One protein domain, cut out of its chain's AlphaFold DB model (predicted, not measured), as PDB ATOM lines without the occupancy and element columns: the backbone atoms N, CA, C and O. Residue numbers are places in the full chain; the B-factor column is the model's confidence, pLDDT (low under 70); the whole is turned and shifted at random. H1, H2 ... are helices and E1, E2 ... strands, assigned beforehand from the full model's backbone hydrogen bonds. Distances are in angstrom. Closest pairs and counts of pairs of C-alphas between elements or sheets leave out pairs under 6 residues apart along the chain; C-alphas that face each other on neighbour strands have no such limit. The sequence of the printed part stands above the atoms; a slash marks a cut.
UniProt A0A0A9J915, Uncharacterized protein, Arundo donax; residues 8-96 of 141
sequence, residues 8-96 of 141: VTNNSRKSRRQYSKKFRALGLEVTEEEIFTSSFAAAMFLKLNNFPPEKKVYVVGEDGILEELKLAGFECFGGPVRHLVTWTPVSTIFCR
ATOM      1  N   VAL A   8      18.598  86.400 148.922       83.31
ATOM      2  CA  VAL A   8      18.583  84.936 148.972       83.31
ATOM      3  C   VAL A   8      19.560  84.455 150.038       83.31
ATOM      4  O   VAL A   8      20.714  84.878 150.079       83.31
ATOM      5  N   THR A   9      19.116  83.556 150.912       77.69
ATOM      6  CA  THR A   9      19.975  82.937 151.924       77.69
ATOM      7  C   THR A   9      19.661  81.457 152.095       77.69
ATOM      8  O   THR A   9      18.509  81.034 152.125       77.69
ATOM      9  N   ASN A  10      20.704  80.644 152.250       75.88
ATOM     10  CA  ASN A  10      20.558  79.210 152.505       75.88
ATOM     11  C   ASN A  10      20.425  78.883 154.006       75.88
ATOM     12  O   ASN A  10      20.361  77.723 154.405       75.88
ATOM     13  N   ASN A  11      20.400  79.890 154.877       73.69
ATOM     14  CA  ASN A  11      20.286  79.649 156.307       73.69
ATOM     15  C   ASN A  11      18.819  79.396 156.700       73.69
ATOM     16  O   ASN A  11      17.987  80.297 156.627       73.69
ATOM     17  N   SER A  12      18.523  78.173 157.148       66.62
ATOM     18  CA  SER A  12      17.188  77.731 157.577       66.62
ATOM     19  C   SER A  12      16.892  77.985 159.058       66.62
ATOM     20  O   SER A  12      15.800  77.662 159.527       66.62
ATOM     21  N   ARG A  13      17.839  78.565 159.811       70.12
ATOM     22  CA  ARG A  13      17.661  78.851 161.244       70.12
ATOM     23  C   ARG A  13      16.636  79.948 161.497       70.12
ATOM     24  O   ARG A  13      15.996  79.946 162.541       70.12
ATOM     25  N   LYS A  14      16.494  80.883 160.551       78.94
ATOM     26  CA  LYS A  14      15.612  82.047 160.673       78.94
ATOM     27  C   LYS A  14      14.547  82.077 159.586       78.94
ATOM     28  O   LYS A  14      14.818  81.727 158.440       78.94
ATOM     29  N   SER A  15      13.347  82.509 159.955       84.19
ATOM     30  CA  SER A  15      12.253  82.775 159.018       84.19
ATOM     31  C   SER A  15      12.460  84.101 158.283       84.19
ATOM     32  O   SER A  15      13.262  84.952 158.695       84.19
ATOM     33  N   ARG A  16      11.705  84.317 157.205       89.69
ATOM     34  CA  ARG A  16      11.703  85.584 156.460       89.69
ATOM     35  C   ARG A  16      11.283  86.757 157.341       89.69
ATOM     36  O   ARG A  16      11.920  87.805 157.281       89.69
ATOM     37  N   ARG A  17      10.330  86.549 158.261       88.19
ATOM     38  CA  ARG A  17       9.925  87.543 159.278       88.19
ATOM     39  C   ARG A  17      11.092  87.958 160.166       88.19
ATOM     40  O   ARG A  17      11.310  89.141 160.427       88.19
ATOM     41  N   GLN A  18      11.863  86.982 160.646       87.75
ATOM     42  CA  GLN A  18      13.032  87.234 161.488       87.75
ATOM     43  C   GLN A  18      14.146  87.955 160.715       87.75
ATOM     44  O   GLN A  18      14.821  88.819 161.281       87.75
ATOM     45  N   TYR A  19      14.322  87.646 159.428       89.06
ATOM     46  CA  TYR A  19      15.251  88.373 158.564       89.06
ATOM     47  C   TYR A  19      14.788  89.800 158.268       89.06
ATOM     48  O   TYR A  19      15.597  90.709 158.422       89.06
ATOM     49  N   SER A  20      13.512  90.024 157.947       89.75
ATOM     50  CA  SER A  20      12.961  91.371 157.730       89.75
ATOM     51  C   SER A  20      13.155  92.253 158.970       89.75
ATOM     52  O   SER A  20      13.688  93.356 158.874       89.75
ATOM     53  N   LYS A  21      12.885  91.723 160.174       90.69
ATOM     54  CA  LYS A  21      13.183  92.422 161.441       90.69
ATOM     55  C   LYS A  21      14.668  92.764 161.594       90.69
ATOM     56  O   LYS A  21      14.995  93.853 162.061       90.69
ATOM     57  N   LYS A  22      15.565  91.849 161.208       89.50
ATOM     58  CA  LYS A  22      17.016  92.073 161.266       89.50
ATOM     59  C   LYS A  22      17.459  93.153 160.278       89.50
ATOM     60  O   LYS A  22      18.247  94.008 160.655       89.50
ATOM     61  N   PHE A  23      16.960  93.123 159.045       90.56
ATOM     62  CA  PHE A  23      17.260  94.140 158.038       90.56
ATOM     63  C   PHE A  23      16.747  95.514 158.463       90.56
ATOM     64  O   PHE A  23      17.505  96.479 158.415       90.56
ATOM     65  N   ARG A  24      15.536  95.579 159.026       89.75
ATOM     66  CA  ARG A  24      14.986  96.821 159.578       89.75
ATOM     67  C   ARG A  24      15.848  97.394 160.703       89.75
ATOM     68  O   ARG A  24      16.071  98.596 160.746       89.75
ATOM     69  N   ALA A  25      16.381  96.543 161.582       90.62
ATOM     70  CA  ALA A  25      17.317  96.969 162.628       90.62
ATOM     71  C   ALA A  25      18.659  97.490 162.072       90.62
ATOM     72  O   ALA A  25      19.349  98.239 162.754       90.62
ATOM     73  N   LEU A  26      19.020  97.112 160.843       90.31
ATOM     74  CA  LEU A  26      20.197  97.606 160.125       90.31
ATOM     75  C   LEU A  26      19.895  98.845 159.261       90.31
ATOM     76  O   LEU A  26      20.770  99.287 158.522       90.31
ATOM     77  N   GLY A  27      18.676  99.391 159.327       91.12
ATOM     78  CA  GLY A  27      18.257 100.540 158.520       91.12
ATOM     79  C   GLY A  27      17.895 100.198 157.072       91.12
ATOM     80  O   GLY A  27      17.827 101.094 156.239       91.12
ATOM     81  N   LEU A  28      17.671  98.916 156.758       88.56
ATOM     82  CA  LEU A  28      17.243  98.463 155.435       88.56
ATOM     83  C   LEU A  28      15.748  98.123 155.456       88.56
ATOM     84  O   LEU A  28      15.311  97.246 156.205       88.56
ATOM     85  N   GLU A  29      14.970  98.789 154.606       87.50
ATOM     86  CA  GLU A  29      13.566  98.450 154.368       87.50
ATOM     87  C   GLU A  29      13.490  97.271 153.395       87.50
ATOM     88  O   GLU A  29      13.598  97.439 152.186       87.50
ATOM     89  N   VAL A  30      13.368  96.062 153.949       88.75
ATOM     90  CA  VAL A  30      13.252  94.814 153.183       88.75
ATOM     91  C   VAL A  30      11.982  94.096 153.607       88.75
ATOM     92  O   VAL A  30      11.817  93.758 154.791       88.75
ATOM     93  N   THR A  31      11.092  93.843 152.652       88.62
ATOM     94  CA  THR A  31       9.837  93.138 152.932       88.62
ATOM     95  C   THR A  31      10.039  91.622 152.936       88.62
ATOM     96  O   THR A  31      11.049  91.094 152.466       88.62
ATOM     97  N   GLU A  32       9.094  90.879 153.509       89.25
ATOM     98  CA  GLU A  32       9.199  89.417 153.613       89.25
ATOM     99  C   GLU A  32       9.164  88.731 152.232       89.25
ATOM    100  O   GLU A  32       9.737  87.654 152.057       89.25
ATOM    101  N   GLU A  33       8.535  89.362 151.238       87.81
ATOM    102  CA  GLU A  33       8.443  88.886 149.853       87.81
ATOM    103  C   GLU A  33       9.760  89.040 149.083       87.81
ATOM    104  O   GLU A  33       9.974  88.373 148.070       87.81
ATOM    105  N   GLU A  34      10.644  89.916 149.555       87.38
ATOM    106  CA  GLU A  34      11.972  90.140 148.986       87.38
ATOM    107  C   GLU A  34      13.020  89.206 149.594       87.38
ATOM    108  O   GLU A  34      14.178  89.248 149.193       87.38
ATOM    109  N   ILE A  35      12.641  88.346 150.540       88.50
ATOM    110  CA  ILE A  35      13.557  87.433 151.223       88.50
ATOM    111  C   ILE A  35      13.227  86.000 150.817       88.50
ATOM    112  O   ILE A  35      12.116  85.517 151.010       88.50
ATOM    113  N   PHE A  36      14.219  85.277 150.311       86.94
ATOM    114  CA  PHE A  36      14.118  83.864 149.972       86.94
ATOM    115  C   PHE A  36      15.083  83.064 150.838       86.94
ATOM    116  O   PHE A  36      16.299  83.103 150.652       86.94
ATOM    117  N   THR A  37      14.528  82.328 151.799       83.94
ATOM    118  CA  THR A  37      15.280  81.407 152.656       83.94
ATOM    119  C   THR A  37      15.122  79.963 152.177       83.94
ATOM    120  O   THR A  37      14.124  79.603 151.547       83.94
ATOM    121  N   SER A  38      16.069  79.092 152.536       83.00
ATOM    122  CA  SER A  38      15.928  77.642 152.321       83.00
ATOM    123  C   SER A  38      14.736  77.042 153.078       83.00
ATOM    124  O   SER A  38      14.100  76.113 152.581       83.00
ATOM    125  N   SER A  39      14.378  77.605 154.238       84.19
ATOM    126  CA  SER A  39      13.178  77.229 154.992       84.19
ATOM    127  C   SER A  39      11.882  77.548 154.244       84.19
ATOM    128  O   SER A  39      11.005  76.690 154.138       84.19
ATOM    129  N   PHE A  40      11.789  78.743 153.656       87.75
ATOM    130  CA  PHE A  40      10.651  79.142 152.834       87.75
ATOM    131  C   PHE A  40      10.543  78.288 151.569       87.75
ATOM    132  O   PHE A  40       9.461  77.805 151.240       87.75
ATOM    133  N   ALA A  41      11.669  78.041 150.893       86.94
ATOM    134  CA  ALA A  41      11.705  77.188 149.709       86.94
ATOM    135  C   ALA A  41      11.190  75.769 150.008       86.94
ATOM    136  O   ALA A  41      10.411  75.228 149.228       86.94
ATOM    137  N   ALA A  42      11.561  75.186 151.154       84.88
ATOM    138  CA  ALA A  42      11.064  73.875 151.573       84.88
ATOM    139  C   ALA A  42       9.546  73.875 151.827       84.88
ATOM    140  O   ALA A  42       8.844  72.976 151.364       84.88
ATOM    141  N   ALA A  43       9.026  74.896 152.514       87.00
ATOM    142  CA  ALA A  43       7.596  75.021 152.785       87.00
ATOM    143  C   ALA A  43       6.776  75.222 151.497       87.00
ATOM    144  O   ALA A  43       5.767  74.548 151.278       87.00
ATOM    145  N   MET A  44       7.253  76.086 150.598       88.12
ATOM    146  CA  MET A  44       6.633  76.300 149.292       88.12
ATOM    147  C   MET A  44       6.715  75.069 148.402       88.12
ATOM    148  O   MET A  44       5.765  74.794 147.679       88.12
ATOM    149  N   PHE A  45       7.800  74.297 148.465       85.31
ATOM    150  CA  PHE A  45       7.904  73.050 147.719       85.31
ATOM    151  C   PHE A  45       6.790  72.075 148.112       85.31
ATOM    152  O   PHE A  45       6.114  71.547 147.234       85.31
ATOM    153  N   LEU A  46       6.546  71.868 149.411       83.44
ATOM    154  CA  LEU A  46       5.450  71.004 149.867       83.44
ATOM    155  C   LEU A  46       4.088  71.524 149.393       83.44
ATOM    156  O   LEU A  46       3.260  70.746 148.922       83.44
ATOM    157  N   LYS A  47       3.888  72.844 149.451       84.06
ATOM    158  CA  LYS A  47       2.658  73.494 148.996       84.06
ATOM    159  C   LYS A  47       2.428  73.327 147.491       84.06
ATOM    160  O   LYS A  47       1.338  72.952 147.083       84.06
ATOM    161  N   LEU A  48       3.457  73.554 146.673       85.44
ATOM    162  CA  LEU A  48       3.393  73.449 145.210       85.44
ATOM    163  C   LEU A  48       3.247  72.003 144.720       85.44
ATOM    164  O   LEU A  48       2.693  71.776 143.650       85.44
ATOM    165  N   ASN A  49       3.719  71.026 145.498       84.06
ATOM    166  CA  ASN A  49       3.549  69.603 145.198       84.06
ATOM    167  C   ASN A  49       2.235  69.025 145.758       84.06
ATOM    168  O   ASN A  49       2.088  67.804 145.803       84.06
ATOM    169  N   ASN A  50       1.289  69.872 146.188       81.88
ATOM    170  CA  ASN A  50      -0.004  69.466 146.747       81.88
ATOM    171  C   ASN A  50       0.132  68.441 147.884       81.88
ATOM    172  O   ASN A  50      -0.624  67.468 147.959       81.88
ATOM    173  N   PHE A  51       1.122  68.629 148.763       78.94
ATOM    174  CA  PHE A  51       1.276  67.760 149.920       78.94
ATOM    175  C   PHE A  51       0.025  67.875 150.812       78.94
ATOM    176  O   PHE A  51      -0.385  68.994 151.128       78.94
ATOM    177  N   PRO A  52      -0.605  66.754 151.205       75.06
ATOM    178  CA  PRO A  52      -1.862  66.795 151.940       75.06
ATOM    179  C   PRO A  52      -1.667  67.460 153.315       75.06
ATOM    180  O   PRO A  52      -0.789  67.028 154.067       75.06
ATOM    181  N   PRO A  53      -2.479  68.475 153.668       69.62
ATOM    182  CA  PRO A  53      -2.304  69.264 154.893       69.62
ATOM    183  C   PRO A  53      -2.556  68.454 156.173       69.62
ATOM    184  O   PRO A  53      -2.021  68.774 157.228       69.62
ATOM    185  N   GLU A  54      -3.316  67.364 156.067       73.56
ATOM    186  CA  GLU A  54      -3.579  66.409 157.150       73.56
ATOM    187  C   GLU A  54      -2.320  65.637 157.574       73.56
ATOM    188  O   GLU A  54      -2.242  65.107 158.686       73.56
ATOM    189  N   LYS A  55      -1.317  65.540 156.689       73.62
ATOM    190  CA  LYS A  55      -0.071  64.840 156.995       73.62
ATOM    191  C   LYS A  55       0.878  65.767 157.734       73.62
ATOM    192  O   LYS A  55       1.303  66.802 157.226       73.62
ATOM    193  N   LYS A  56       1.287  65.319 158.914       74.50
ATOM    194  CA  LYS A  56       2.248  66.038 159.741       74.50
ATOM    195  C   LYS A  56       3.661  65.923 159.167       74.50
ATOM    196  O   LYS A  56       4.114  64.833 158.815       74.50
ATOM    197  N   VAL A  57       4.371  67.045 159.113       78.25
ATOM    198  CA  VAL A  57       5.761  67.130 158.650       78.25
ATOM    199  C   VAL A  57       6.696  67.011 159.848       78.25
ATOM    200  O   VAL A  57       6.616  67.806 160.784       78.25
ATOM    201  N   TYR A  58       7.608  66.042 159.823       76.94
ATOM    202  CA  TYR A  58       8.646  65.961 160.844       76.94
ATOM    203  C   TYR A  58       9.829  66.842 160.482       76.94
ATOM    204  O   TYR A  58      10.426  66.720 159.407       76.94
ATOM    205  N   VAL A  59      10.167  67.739 161.397       79.38
ATOM    206  CA  VAL A  59      11.142  68.792 161.162       79.38
ATOM    207  C   VAL A  59      12.350  68.584 162.056       79.38
ATOM    208  O   VAL A  59      12.257  68.535 163.282       79.38
ATOM    209  N   VAL A  60      13.508  68.510 161.407       80.31
ATOM    210  CA  VAL A  60      14.821  68.483 162.047       80.31
ATOM    211  C   VAL A  60      15.490  69.816 161.737       80.31
ATOM    212  O   VAL A  60      16.131  69.982 160.700       80.31
ATOM    213  N   GLY A  61      15.287  70.800 162.607       74.38
ATOM    214  CA  GLY A  61      15.750  72.165 162.377       74.38
ATOM    215  C   GLY A  61      15.312  73.123 163.480       74.38
ATOM    216  O   GLY A  61      14.585  72.740 164.389       74.38
ATOM    217  N   GLU A  62      15.797  74.362 163.417       81.31
ATOM    218  CA  GLU A  62      15.430  75.412 164.379       81.31
ATOM    219  C   GLU A  62      14.083  76.073 164.026       81.31
ATOM    220  O   GLU A  62      13.408  75.695 163.068       81.31
ATOM    221  N   ASP A  63      13.701  77.092 164.796       83.69
ATOM    222  CA  ASP A  63      12.396  77.754 164.706       83.69
ATOM    223  C   ASP A  63      12.075  78.308 163.311       83.69
ATOM    224  O   ASP A  63      10.914  78.312 162.905       83.69
ATOM    225  N   GLY A  64      13.088  78.717 162.537       84.81
ATOM    226  CA  GLY A  64      12.890  79.299 161.210       84.81
ATOM    227  C   GLY A  64      12.160  78.389 160.218       84.81
ATOM    228  O   GLY A  64      11.297  78.864 159.487       84.81
ATOM    229  N   ILE A  65      12.467  77.086 160.187       83.31
ATOM    230  CA  ILE A  65      11.778  76.135 159.294       83.31
ATOM    231  C   ILE A  65      10.382  75.775 159.812       83.31
ATOM    232  O   ILE A  65       9.456  75.635 159.015       83.31
ATOM    233  N   LEU A  66      10.212  75.679 161.133       85.69
ATOM    234  CA  LEU A  66       8.911  75.434 161.754       85.69
ATOM    235  C   LEU A  66       7.938  76.580 161.459       85.69
ATOM    236  O   LEU A  66       6.779  76.336 161.136       85.69
ATOM    237  N   GLU A  67       8.405  77.827 161.545       89.00
ATOM    238  CA  GLU A  67       7.584  79.006 161.272       89.00
ATOM    239  C   GLU A  67       7.156  79.066 159.799       89.00
ATOM    240  O   GLU A  67       5.970  79.228 159.525       89.00
ATOM    241  N   GLU A  68       8.071  78.846 158.845       88.38
ATOM    242  CA  GLU A  68       7.726  78.850 157.411       88.38
ATOM    243  C   GLU A  68       6.753  77.719 157.038       88.38
ATOM    244  O   GLU A  68       5.832  77.933 156.251       88.38
ATOM    245  N   LEU A  69       6.903  76.526 157.627       88.06
ATOM    246  CA  LEU A  69       5.973  75.413 157.403       88.06
ATOM    247  C   LEU A  69       4.576  75.701 157.960       88.06
ATOM    248  O   LEU A  69       3.587  75.454 157.270       88.06
ATOM    249  N   LYS A  70       4.490  76.288 159.160       88.56
ATOM    250  CA  LYS A  70       3.214  76.736 159.738       88.56
ATOM    251  C   LYS A  70       2.555  77.811 158.879       88.56
ATOM    252  O   LYS A  70       1.360  77.724 158.618       88.56
ATOM    253  N   LEU A  71       3.325  78.787 158.388       89.00
ATOM    254  CA  LEU A  71       2.829  79.830 157.479       89.00
ATOM    255  C   LEU A  71       2.330  79.258 156.144       89.00
ATOM    256  O   LEU A  71       1.402  79.798 155.544       89.00
ATOM    257  N   ALA A  72       2.914  78.154 155.678       87.69
ATOM    258  CA  ALA A  72       2.449  77.449 154.489       87.69
ATOM    259  C   ALA A  72       1.192  76.588 154.729       87.69
ATOM    260  O   ALA A  72       0.601  76.137 153.747       87.69
ATOM    261  N   GLY A  73       0.759  76.420 155.985       87.50
ATOM    262  CA  GLY A  73      -0.431  75.655 156.368       87.50
ATOM    263  C   GLY A  73      -0.156  74.197 156.741       87.50
ATOM    264  O   GLY A  73      -1.085  73.397 156.747       87.50
ATOM    265  N   PHE A  74       1.097  73.836 157.033       84.81
ATOM    266  CA  PHE A  74       1.460  72.477 157.437       84.81
ATOM    267  C   PHE A  74       1.584  72.351 158.954       84.81
ATOM    268  O   PHE A  74       2.295  73.121 159.610       84.81
ATOM    269  N   GLU A  75       0.971  71.306 159.507       82.25
ATOM    270  CA  GLU A  75       1.274  70.871 160.864       82.25
ATOM    271  C   GLU A  75       2.650  70.209 160.900       82.25
ATOM    272  O   GLU A  75       2.943  69.277 160.150       82.25
ATOM    273  N   CYS A  76       3.509  70.685 161.794       79.44
ATOM    274  CA  CYS A  76       4.858  70.168 161.960       79.44
ATOM    275  C   CYS A  76       5.135  69.760 163.407       79.44
ATOM    276  O   CYS A  76       4.631  70.368 164.352       79.44
ATOM    277  N   PHE A  77       5.947  68.717 163.566       75.56
ATOM    278  CA  PHE A  77       6.414  68.198 164.852       75.56
ATOM    279  C   PHE A  77       7.918  67.912 164.783       75.56
ATOM    280  O   PHE A  77       8.471  67.727 163.701       75.56
ATOM    281  N   GLY A  78       8.593  67.910 165.931       75.31
ATOM    282  CA  GLY A  78      10.057  67.954 166.006       75.31
ATOM    283  C   GLY A  78      10.556  69.338 166.428       75.31
ATOM    284  O   GLY A  78       9.789  70.137 166.966       75.31
ATOM    285  N   GLY A  79      11.842  69.621 166.233       67.25
ATOM    286  CA  GLY A  79      12.445  70.871 166.696       67.25
ATOM    287  C   GLY A  79      13.973  70.871 166.678       67.25
ATOM    288  O   GLY A  79      14.583  69.985 166.064       67.25
ATOM    289  N   PRO A  80      14.609  71.864 167.332       63.62
ATOM    290  CA  PRO A  80      16.057  71.989 167.370       63.62
ATOM    291  C   PRO A  80      16.664  70.795 168.111       63.62
ATOM    292  O   PRO A  80      16.713  70.748 169.339       63.62
ATOM    293  N   VAL A  81      17.145  69.814 167.351       56.88
ATOM    294  CA  VAL A  81      17.898  68.669 167.869       56.88
ATOM    295  C   VAL A  81      19.233  69.158 168.417       56.88
ATOM    296  O   VAL A  81      20.219  69.249 167.690       56.88
ATOM    297  N   ARG A  82      19.278  69.485 169.714       43.25
ATOM    298  CA  ARG A  82      20.552  69.723 170.407       43.25
ATOM    299  C   ARG A  82      21.294  68.427 170.728       43.25
ATOM    300  O   ARG A  82      22.512  68.460 170.752       43.25
ATOM    301  N   HIS A  83      20.617  67.287 170.839       36.91
ATOM    302  CA  HIS A  83      21.239  65.961 170.880       36.91
ATOM    303  C   HIS A  83      20.250  64.944 170.306       36.91
ATOM    304  O   HIS A  83      19.103  64.883 170.736       36.91
ATOM    305  N   LEU A  84      20.659  64.179 169.293       40.56
ATOM    306  CA  LEU A  84      19.792  63.206 168.631       40.56
ATOM    307  C   LEU A  84      19.895  61.873 169.381       40.56
ATOM    308  O   LEU A  84      20.739  61.040 169.070       40.56
ATOM    309  N   VAL A  85      19.041  61.688 170.386       37.38
ATOM    310  CA  VAL A  85      18.694  60.365 170.913       37.38
ATOM    311  C   VAL A  85      17.224  60.163 170.578       37.38
ATOM    312  O   VAL A  85      16.396  60.917 171.066       37.38
ATOM    313  N   THR A  86      16.925  59.242 169.661       33.69
ATOM    314  CA  THR A  86      16.026  58.092 169.876       33.69
ATOM    315  C   THR A  86      15.596  57.479 168.549       33.69
ATOM    316  O   THR A  86      15.134  58.152 167.630       33.69
ATOM    317  N   TRP A  87      15.719  56.157 168.517       34.84
ATOM    318  CA  TRP A  87      14.954  55.222 167.710       34.84
ATOM    319  C   TRP A  87      13.443  55.502 167.789       34.84
ATOM    320  O   TRP A  87      12.871  55.421 168.870       34.84
ATOM    321  N   THR A  88      12.775  55.733 166.657       35.28
ATOM    322  CA  THR A  88      11.314  55.559 166.548       35.28
ATOM    323  C   THR A  88      10.961  54.916 165.206       35.28
ATOM    324  O   THR A  88      11.321  55.477 164.166       35.28
ATOM    325  N   PRO A  89      10.244  53.778 165.192       40.91
ATOM    326  CA  PRO A  89       9.741  53.160 163.976       40.91
ATOM    327  C   PRO A  89       8.349  53.717 163.673       40.91
ATOM    328  O   PRO A  89       7.343  53.134 164.056       40.91
ATOM    329  N   VAL A  90       8.263  54.863 163.001       33.31
ATOM    330  CA  VAL A  90       7.007  55.306 162.378       33.31
ATOM    331  C   VAL A  90       7.360  56.040 161.094       33.31
ATOM    332  O   VAL A  90       8.350  56.769 161.055       33.31
ATOM    333  N   SER A  91       6.563  55.812 160.055       32.12
ATOM    334  CA  SER A  91       6.557  56.378 158.699       32.12
ATOM    335  C   SER A  91       6.684  57.911 158.643       32.12
ATOM    336  O   SER A  91       5.769  58.639 158.265       32.12
ATOM    337  N   THR A  92       7.857  58.406 159.010       37.69
ATOM    338  CA  THR A  92       8.144  59.817 159.231       37.69
ATOM    339  C   THR A  92       8.922  60.356 158.039       37.69
ATOM    340  O   THR A  92      10.036  59.912 157.761       37.69
ATOM    341  N   ILE A  93       8.335  61.307 157.312       38.75
ATOM    342  CA  ILE A  93       9.022  62.014 156.226       38.75
ATOM    343  C   ILE A  93      10.161  62.823 156.845       38.75
ATOM    344  O   ILE A  93       9.942  63.800 157.555       38.75
ATOM    345  N   PHE A  94      11.384  62.365 156.601       35.38
ATOM    346  CA  PHE A  94      12.604  62.943 157.138       35.38
ATOM    347  C   PHE A  94      13.122  64.034 156.198       35.38
ATOM    348  O   PHE A  94      13.755  63.747 155.183       35.38
ATOM    349  N   CYS A  95      12.868  65.302 156.523       39.47
ATOM    350  CA  CYS A  95      13.411  66.418 155.756       39.47
ATOM    351  C   CYS A  95      14.823  66.761 156.256       39.47
ATOM    352  O   CYS A  95      15.001  67.589 157.149       39.47
ATOM    353  N   ARG A  96      15.851  66.108 155.697       39.03
ATOM    354  CA  ARG A  96      17.249  66.523 155.892       39.03
ATOM    355  C   ARG A  96      17.675  67.419 154.742       39.03
ATOM    356  O   ARG A  96      18.074  66.936 153.687       39.03
TER     357      ARG A  96
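What this domain is: This is residues 8 to 96 of the 141 residues of an uncharacterized protein of Arundo donax (UniProt A0A0A9J915). H3 sits in the middle, with H2 side by side with it and a small sheet, E2 and E3, packed on another side; H1 and E1 reach to one end, and a loop, of which residues 85 to 91 stick out, makes the other. The 89 printed residues, under half in named elements, hold H1 E1 H2 E2 H3 E3, a mixed class with a parallel sheet. The whole is only just compact, close to loose: radius of gyration of the C-alphas 14.2 A, spans 48 by 32 by 17 A.

Where its parts are: H1, residues 16 to 25, begins at C-alpha (11.703, 85.584, 156.460) and is 14.1 A long. E1 is 35 to 37, H2 38 to 48, 15.0 A, E2 57 to 60, H3 63 to 71, 12.2 A. E3, 76 to 79, ends at C-alpha (12.445, 70.871, 166.696).

How they stand to each other: H1 and H3 only just touch, with 3 pairs of C-alphas within 8 A, the closest Arg 16 and Glu 68, 7.9 A. E1 pairs with no named strand. H2 and H3 touch, closest C-alphas Ser 39 and Ile 65, 4.7 A, at a shallow tilt of 24 degrees, the same way. E2, H3, E3 form a strand-helix-strand unit, parallel neighbour strands with a helix between, its crossover right-handed; N 59 and O 77 are 2.9 A apart, within hydrogen-bond range. In H1, H2 and H3 every O i to N i+4 pair is within range.

The domain as a whole: The C-alphas farthest apart, Gly 27 and Pro 89, are 48.4 A apart. The printed part has no cut; no link is long. pLDDT is under 70 at residues 12, 53 and 79 to 96.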